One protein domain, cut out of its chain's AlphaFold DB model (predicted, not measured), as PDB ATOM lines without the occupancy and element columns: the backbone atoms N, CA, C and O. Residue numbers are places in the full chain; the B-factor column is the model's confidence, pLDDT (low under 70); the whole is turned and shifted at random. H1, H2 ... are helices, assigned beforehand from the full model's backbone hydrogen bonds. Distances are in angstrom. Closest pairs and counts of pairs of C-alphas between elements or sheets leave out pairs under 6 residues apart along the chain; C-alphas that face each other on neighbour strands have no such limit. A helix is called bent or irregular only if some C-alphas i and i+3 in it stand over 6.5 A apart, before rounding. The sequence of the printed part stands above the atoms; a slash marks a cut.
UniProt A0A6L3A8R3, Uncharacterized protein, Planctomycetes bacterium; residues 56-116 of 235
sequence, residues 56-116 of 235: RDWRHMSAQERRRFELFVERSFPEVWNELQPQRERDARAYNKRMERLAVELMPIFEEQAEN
ATOM      1  N   ARG A  56     -26.812  19.729  43.286       78.12
ATOM      2  CA  ARG A  56     -25.825  19.662  44.353       78.12
ATOM      3  C   ARG A  56     -24.453  19.538  43.698       78.12
ATOM      4  O   ARG A  56     -24.141  18.519  43.089       78.12
ATOM      5  N   ASP A  57     -23.650  20.598  43.775       84.62
ATOM      6  CA  ASP A  57     -22.316  20.610  43.173       84.62
ATOM      7  C   ASP A  57     -21.436  19.563  43.876       84.62
ATOM      8  O   ASP A  57     -21.389  19.485  45.109       84.62
ATOM      9  N   TRP A  58     -20.694  18.785  43.088       91.25
ATOM     10  CA  TRP A  58     -19.638  17.878  43.541       91.25
ATOM     11  C   TRP A  58     -18.731  18.507  44.607       91.25
ATOM     12  O   TRP A  58     -18.345  17.865  45.591       91.25
ATOM     13  N   ARG A  59     -18.410  19.795  44.447       90.94
ATOM     14  CA  ARG A  59     -17.552  20.539  45.379       90.94
ATOM     15  C   ARG A  59     -18.191  20.752  46.748       90.94
ATOM     16  O   ARG A  59     -17.458  20.833  47.733       90.94
ATOM     17  N   HIS A  60     -19.515  20.783  46.828       91.19
ATOM     18  CA  HIS A  60     -20.260  20.976  48.072       91.19
ATOM     19  C   HIS A  60     -20.615  19.666  48.783       91.19
ATOM     20  O   HIS A  60     -21.059  19.702  49.928       91.19
ATOM     21  N   MET A  61     -20.372  18.514  48.157       94.12
ATOM     22  CA  MET A  61     -20.540  17.216  48.812       94.12
ATOM     23  C   MET A  61     -19.471  16.982  49.874       94.12
ATOM     24  O   MET A  61     -18.279  17.242  49.660       94.12
ATOM     25  N   SER A  62     -19.899  16.408  50.994       96.12
ATOM     26  CA  SER A  62     -18.995  15.845  51.993       96.12
ATOM     27  C   SER A  62     -18.161  14.702  51.397       96.12
ATOM     28  O   SER A  62     -18.542  14.065  50.413       96.12
ATOM     29  N   ALA A  63     -17.023  14.381  52.020       95.75
ATOM     30  CA  ALA A  63     -16.178  13.270  51.572       95.75
ATOM     31  C   ALA A  63     -16.931  11.923  51.549       95.75
ATOM     32  O   ALA A  63     -16.696  11.090  50.674       95.75
ATOM     33  N   GLN A  64     -17.864  11.721  52.485       96.88
ATOM     34  CA  GLN A  64     -18.701  10.525  52.528       96.88
ATOM     35  C   GLN A  64     -19.694  10.484  51.359       96.88
ATOM     36  O   GLN A  64     -19.828   9.443  50.721       96.88
ATOM     37  N   GLU A  65     -20.366  11.598  51.053       95.25
ATOM     38  CA  GLU A  65     -21.281  11.696  49.907       95.25
ATOM     39  C   GLU A  65     -20.542  11.482  48.586       95.25
ATOM     40  O   GLU A  65     -20.983  10.666  47.780       95.25
ATOM     41  N   ARG A  66     -19.369  12.108  48.405       96.94
ATOM     42  CA  ARG A  66     -18.523  11.882  47.220       96.94
ATOM     43  C   ARG A  66     -18.170  10.414  47.050       96.94
ATOM     44  O   ARG A  66     -18.305   9.883  45.957       96.94
ATOM     45  N   ARG A  67     -17.799   9.727  48.135       97.38
ATOM     46  CA  ARG A  67     -17.499   8.291  48.092       97.38
ATOM     47  C   ARG A  67     -18.725   7.448  47.727       97.38
ATOM     48  O   ARG A  67     -18.593   6.485  46.982       97.38
ATOM     49  N   ARG A  68     -19.915   7.789  48.234       97.38
ATOM     50  CA  ARG A  68     -21.164   7.101  47.855       97.38
ATOM     51  C   ARG A  68     -21.486   7.313  46.379       97.38
ATOM     52  O   ARG A  68     -21.891   6.364  45.716       97.38
ATOM     53  N   PHE A  69     -21.268   8.522  45.873       97.06
ATOM     54  CA  PHE A  69     -21.447   8.836  44.464       97.06
ATOM     55  C   PHE A  69     -20.407   8.130  43.578       97.06
ATOM     56  O   PHE A  69     -20.772   7.562  42.557       97.06
ATOM     57  N   GLU A  70     -19.135   8.067  43.984       97.56
ATOM     58  CA  GLU A  70     -18.103   7.269  43.298       97.56
ATOM     59  C   GLU A  70     -18.511   5.796  43.191       97.56
ATOM     60  O   GLU A  70     -18.477   5.237  42.102       97.56
ATOM     61  N   LEU A  71     -18.965   5.187  44.293       98.12
ATOM     62  CA  LEU A  71     -19.449   3.801  44.298       98.12
ATOM     63  C   LEU A  71     -20.681   3.610  43.405       98.12
ATOM     64  O   LEU A  71     -20.853   2.557  42.789       98.12
ATOM     65  N   PHE A  72     -21.555   4.614  43.336       97.88
ATOM     66  CA  PHE A  72     -22.682   4.609  42.414       97.88
ATOM     67  C   PHE A  72     -22.211   4.614  40.958       97.88
ATOM     68  O   PHE A  72     -22.683   3.789  40.181       97.88
ATOM     69  N   VAL A  73     -21.260   5.482  40.598       97.94
ATOM     70  CA  VAL A  73     -20.684   5.524  39.245       97.94
ATOM     71  C   VAL A  73     -19.969   4.214  38.920       97.94
ATOM     72  O   VAL A  73     -20.201   3.655  37.858       97.94
ATOM     73  N   GLU A  74     -19.172   3.674  39.840       98.06
ATOM     74  CA  GLU A  74     -18.477   2.393  39.672       98.06
ATOM     75  C   GLU A  74     -19.439   1.232  39.402       98.06
ATOM     76  O   GLU A  74     -19.228   0.444  38.480       98.06
ATOM     77  N   ARG A  75     -20.519   1.136  40.182       98.25
ATOM     78  CA  ARG A  75     -21.489   0.043  40.064       98.25
ATOM     79  C   ARG A  75     -22.412   0.206  38.860       98.25
ATOM     80  O   ARG A  75     -22.692  -0.771  38.171       98.25
ATOM     81  N   SER A  76     -22.945   1.408  38.662       98.00
ATOM     82  CA  SER A  76     -23.992   1.663  37.671       98.00
ATOM     83  C   SER A  76     -23.426   2.028  36.304       98.00
ATOM     84  O   SER A  76     -24.097   1.767  35.317       98.00
ATOM     85  N   PHE A  77     -22.219   2.596  36.223       97.94
ATOM     86  CA  PHE A  77     -21.585   3.084  34.990       97.94
ATOM     87  C   PHE A  77     -20.111   2.633  34.895       97.94
ATOM     88  O   PHE A  77     -19.196   3.464  34.877       97.94
ATOM     89  N   PRO A  78     -19.853   1.312  34.822       97.75
ATOM     90  CA  PRO A  78     -18.501   0.759  34.917       97.75
ATOM     91  C   PRO A  78     -17.569   1.232  33.794       97.75
ATOM     92  O   PRO A  78     -16.381   1.432  34.027       97.75
ATOM     93  N   GLU A  79     -18.090   1.460  32.587       96.19
ATOM     94  CA  GLU A  79     -17.323   1.980  31.446       96.19
ATOM     95  C   GLU A  79     -16.751   3.371  31.756       96.19
ATOM     96  O   GLU A  79     -15.541   3.588  31.671       96.19
ATOM     97  N   VAL A  80     -17.602   4.276  32.251       96.88
ATOM     98  CA  VAL A  80     -17.208   5.625  32.682       96.88
ATOM     99  C   VAL A  80     -16.199   5.560  33.828       96.88
ATOM    100  O   VAL A  80     -15.223   6.312  33.845       96.88
ATOM    101  N   TRP A  81     -16.402   4.655  34.788       97.81
ATOM    102  CA  TRP A  81     -15.480   4.478  35.908       97.81
ATOM    103  C   TRP A  81     -14.094   4.006  35.465       97.81
ATOM    104  O   TRP A  81     -13.082   4.561  35.900       97.81
ATOM    105  N   ASN A  82     -14.038   3.037  34.551       97.19
ATOM    106  CA  ASN A  82     -12.787   2.516  34.007       97.19
ATOM    107  C   ASN A  82     -11.982   3.607  33.285       97.19
ATOM    108  O   ASN A  82     -10.757   3.640  33.394       97.19
ATOM    109  N   GLU A  83     -12.646   4.548  32.609       95.94
ATOM    110  CA  GLU A  83     -11.978   5.708  32.006       95.94
ATOM    111  C   GLU A  83     -11.464   6.732  33.029       95.94
ATOM    112  O   GLU A  83     -10.497   7.457  32.766       95.94
ATOM    113  N   LEU A  84     -12.115   6.832  34.189       96.50
ATOM    114  CA  LEU A  84     -11.739   7.760  35.254       96.50
ATOM    115  C   LEU A  84     -10.563   7.259  36.093       96.50
ATOM    116  O   LEU A  84      -9.780   8.080  36.575       96.50
ATOM    117  N   GLN A  85     -10.424   5.943  36.264       96.44
ATOM    118  CA  GLN A  85      -9.397   5.331  37.115       96.44
ATOM    119  C   GLN A  85      -7.968   5.818  36.797       96.44
ATOM    120  O   GLN A  85      -7.307   6.337  37.699       96.44
ATOM    121  N   PRO A  86      -7.499   5.819  35.533       97.00
ATOM    122  CA  PRO A  86      -6.166   6.333  35.213       97.00
ATOM    123  C   PRO A  86      -5.989   7.822  35.539       97.00
ATOM    124  O   PRO A  86      -4.883   8.264  35.849       97.00
ATOM    125  N   GLN A  87      -7.060   8.620  35.449       95.19
ATOM    126  CA  GLN A  87      -7.015  10.050  35.768       95.19
ATOM    127  C   GLN A  87      -6.917  10.270  37.274       95.19
ATOM    128  O   GLN A  87      -6.176  11.144  37.711       95.19
ATOM    129  N   ARG A  88      -7.613   9.450  38.064       95.44
ATOM    130  CA  ARG A  88      -7.559   9.490  39.526       95.44
ATOM    131  C   ARG A  88      -6.132   9.308  40.048       95.44
ATOM    132  O   ARG A  88      -5.737  10.008  40.975       95.44
ATOM    133  N   GLU A  89      -5.372   8.399  39.443       95.88
ATOM    134  CA  GLU A  89      -3.993   8.095  39.841       95.88
ATOM    135  C   GLU A  89      -2.980   9.137  39.348       95.88
ATOM    136  O   GLU A  89      -2.029   9.462  40.057       95.88
ATOM    137  N   ARG A  90      -3.166   9.657  38.127       97.31
ATOM    138  CA  ARG A  90      -2.175  10.520  37.459       97.31
ATOM    139  C   ARG A  90      -2.398  12.013  37.687       97.31
ATOM    140  O   ARG A  90      -1.431  12.755  37.816       97.31
ATOM    141  N   ASP A  91      -3.653  12.460  37.683       97.44
ATOM    142  CA  ASP A  91      -4.029  13.874  37.754       97.44
ATOM    143  C   ASP A  91      -5.356  14.056  38.510       97.44
ATOM    144  O   ASP A  91      -6.454  14.094  37.942       97.44
ATOM    145  N   ALA A  92      -5.236  14.257  39.823       95.25
ATOM    146  CA  ALA A  92      -6.371  14.502  40.705       95.25
ATOM    147  C   ALA A  92      -7.203  15.731  40.295       95.25
ATOM    148  O   ALA A  92      -8.407  15.785  40.561       95.25
ATOM    149  N   ARG A  93      -6.601  16.738  39.645       96.19
ATOM    150  CA  ARG A  93      -7.325  17.939  39.213       96.19
ATOM    151  C   ARG A  93      -8.196  17.635  37.999       96.19
ATOM    152  O   ARG A  93      -9.359  18.049  37.981       96.19
ATOM    153  N   ALA A  94      -7.664  16.913  37.015       96.56
ATOM    154  CA  ALA A  94      -8.439  16.453  35.864       96.56
ATOM    155  C   ALA A  94      -9.580  15.518  36.293       96.56
ATOM    156  O   ALA A  94     -10.718  15.726  35.866       96.56
ATOM    157  N   TYR A  95      -9.298  14.574  37.199       96.56
ATOM    158  CA  TYR A  95     -10.302  13.686  37.788       96.56
ATOM    159  C   TYR A  95     -11.446  14.471  38.444       96.56
ATOM    160  O   TYR A  95     -12.604  14.300  38.068       96.56
ATOM    161  N   ASN A  96     -11.130  15.405  39.351       95.19
ATOM    162  CA  ASN A  96     -12.142  16.211  40.039       95.19
ATOM    163  C   ASN A  96     -12.998  17.031  39.066       95.19
ATOM    164  O   ASN A  96     -14.214  17.092  39.220       95.19
ATOM    165  N   LYS A  97     -12.385  17.624  38.035       96.31
ATOM    166  CA  LYS A  97     -13.117  18.384  37.011       96.31
ATOM    167  C   LYS A  97     -14.056  17.493  36.194       96.31
ATOM    168  O   LYS A  97     -15.116  17.949  35.771       96.31
ATOM    169  N   ARG A  98     -13.665  16.243  35.931       96.19
ATOM    170  CA  ARG A  98     -14.511  15.286  35.211       96.19
ATOM    171  C   ARG A  98     -15.651  14.777  36.092       96.19
ATOM    172  O   ARG A  98     -16.785  14.759  35.624       96.19
ATOM    173  N   MET A  99     -15.374  14.474  37.360       96.44
ATOM    174  CA  MET A  99     -16.395  14.116  38.350       96.44
ATOM    175  C   MET A  99     -17.414  15.236  38.563       96.44
ATOM    176  O   MET A  99     -18.596  14.947  38.642       96.44
ATOM    177  N   GLU A 100     -16.995  16.503  38.578       95.75
ATOM    178  CA  GLU A 100     -17.905  17.653  38.696       95.75
ATOM    179  C   GLU A 100     -18.937  17.697  37.560       95.75
ATOM    180  O   GLU A 100     -20.123  17.894  37.803       95.75
ATOM    181  N   ARG A 101     -18.513  17.431  36.319       95.94
ATOM    182  CA  ARG A 101     -19.430  17.365  35.168       95.94
ATOM    183  C   ARG A 101     -20.352  16.152  35.237       95.94
ATOM    184  O   ARG A 101     -21.547  16.287  35.011       95.94
ATOM    185  N   LEU A 102     -19.799  14.986  35.574       95.56
ATOM    186  CA  LEU A 102     -20.587  13.762  35.730       95.56
ATOM    187  C   LEU A 102     -21.598  13.880  36.868       95.56
ATOM    188  O   LEU A 102     -22.707  13.377  36.741       95.56
ATOM    189  N   ALA A 103     -21.245  14.568  37.952       95.50
ATOM    190  CA  ALA A 103     -22.153  14.849  39.050       95.50
ATOM    191  C   ALA A 103     -23.364  15.639  38.557       95.50
ATOM    192  O   ALA A 103     -24.475  15.213  38.822       95.50
ATOM    193  N   VAL A 104     -23.187  16.701  37.767       94.62
ATOM    194  CA  VAL A 104     -24.325  17.464  37.216       94.62
ATOM    195  C   VAL A 104     -25.295  16.569  36.437       94.62
ATOM    196  O   VAL A 104     -26.506  16.716  36.572       94.62
ATOM    197  N   GLU A 105     -24.776  15.627  35.650       94.62
ATOM    198  CA  GLU A 105     -25.609  14.745  34.828       94.62
ATOM    199  C   GLU A 105     -26.244  13.591  35.612       94.62
ATOM    200  O   GLU A 105     -27.385  13.219  35.346       94.62
ATOM    201  N   LEU A 106     -25.512  13.000  36.556       96.44
ATOM    202  CA  LEU A 106     -25.914  11.764  37.229       96.44
ATOM    203  C   LEU A 106     -26.481  11.990  38.635       96.44
ATOM    204  O   LEU A 106     -27.037  11.050  39.200       96.44
ATOM    205  N   MET A 107     -26.379  13.200  39.205       95.81
ATOM    206  CA  MET A 107     -26.944  13.508  40.527       95.81
ATOM    207  C   MET A 107     -28.437  13.208  40.608       95.81
ATOM    208  O   MET A 107     -28.819  12.516  41.546       95.81
ATOM    209  N   PRO A 108     -29.270  13.617  39.628       95.19
ATOM    210  CA  PRO A 108     -30.700  13.336  39.705       95.19
ATOM    211  C   PRO A 108     -30.990  11.832  39.782       95.19
ATOM    212  O   PRO A 108     -31.876  11.408  40.509       95.19
ATOM    213  N   ILE A 109     -30.204  11.007  39.081       97.12
ATOM    214  CA  ILE A 109     -30.347   9.544  39.092       97.12
ATOM    215  C   ILE A 109     -29.880   8.958  40.432       97.12
ATOM    216  O   ILE A 109     -30.506   8.041  40.966       97.12
ATOM    217  N   PHE A 110     -28.779   9.478  40.977       96.62
ATOM    218  CA  PHE A 110     -28.244   9.065  42.273       96.62
ATOM    219  C   PHE A 110     -29.210   9.381  43.422       96.62
ATOM    220  O   PHE A 110     -29.428   8.533  44.287       96.62
ATOM    221  N   GLU A 111     -29.800  10.575  43.420       95.44
ATOM    222  CA  GLU A 111     -30.801  10.993  44.405       95.44
ATOM    223  C   GLU A 111     -32.088  10.176  44.249       95.44
ATOM    224  O   GLU A 111     -32.581   9.624  45.235       95.44
ATOM    225  N   GLU A 112     -32.558   9.973  43.012       95.62
ATOM    226  CA  GLU A 112     -33.723   9.126  42.742       95.62
ATOM    227  C   GLU A 112     -33.519   7.699  43.260       95.62
ATOM    228  O   GLU A 112     -34.459   7.098  43.759       95.62
ATOM    229  N   GLN A 113     -32.301   7.150  43.219       96.06
ATOM    230  CA  GLN A 113     -32.039   5.801  43.730       96.06
ATOM    231  C   GLN A 113     -32.326   5.658  45.232       96.06
ATOM    232  O   GLN A 113     -32.659   4.559  45.683       96.06
ATOM    233  N   ALA A 114     -32.192   6.734  46.011       93.25
ATOM    234  CA  ALA A 114     -32.514   6.718  47.433       93.25
ATOM    235  C   ALA A 114     -34.030   6.743  47.691       93.25
ATOM    236  O   ALA A 114     -34.483   6.181  48.686       93.25
ATOM    237  N   GLU A 115     -34.802   7.374  46.804       94.06
ATOM    238  CA  GLU A 115     -36.253   7.530  46.948       94.06
ATOM    239  C   GLU A 115     -37.053   6.421  46.254       94.06
ATOM    240  O   GLU A 115     -38.061   5.950  46.780       94.06
ATOM    241  N   ASN A 116     -36.621   6.017  45.060       95.56
ATOM    242  CA  ASN A 116     -37.320   5.095  44.176       95.56
ATOM    243  C   ASN A 116     -36.326   4.280  43.328       95.56
ATOM    244  O   ASN A 116     -35.876   4.695  42.255       95.56
TER     245      ASN A 116
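This is residues 56 to 116 of the 235 residues of an uncharacterized protein of Planctomycetes bacterium (UniProt A0A6L3A8R3). Three helices make a three-sided frame: H2 and the first arm of H3, H3a, form a helical hairpin, while H1 meets the beginning of H2 at a corner and is crossed by H3a. Past a kink, the short second arm H3b goes on beyond H1, on the side away from H2. The printed part has 61 residues, with three named helices in the order H1, H2, H3 and no named strand; the class is all helix. The whole is compact, with a radius of gyration of the C-alphas of 11.2 A, and spans 36 by 24 by 19 A.

H1, residues 63 to 76, begins at C-alpha 63 (-16.178, 13.270, 51.572) and is 19.7 A long. H2, residues 78 to 90, is 19.2 A long and only just irregular: C-alphas 83 and 86 are 6.7 A apart. H3, residues 92 to 115, was assigned as one helix by its hydrogen bonds but is bent, with C-alphas 105 and 108 7.2 A apart. Its arms are H3a, residues 92 to 105, 20.1 A, and H3b, residues 108 to 115, 10.8 A, ending at C-alpha 115 (-36.253, 7.530, 46.948).

H1 and H2 touch only at the corner, closest at the C-alphas of Glu 74 and Trp 81, 5.2 A. The hairpin of H2 and H3a has a shallow tilt of 27 degrees, opposite ways; its closest C-alphas, Gln 87 and Tyr 95, are 5.3 A apart. H1 and H3a are near each other. H3b is close to H1 but not clearly touching, with Phe 72 and Phe 110 closest, their C-alphas 7.1 A apart. H2 and H3b are apart. Every O i to N i+4 pair is within hydrogen-bond range in H1 and H3a, against 7 of 9 in H2 and 2 of 4 in H3b.

The farthest C-alphas, of Arg 90 and Asn 116, are 36.2 A apart. The printed part has no cut, and both links between helices are tight. No printed residue is under pLDDT 70.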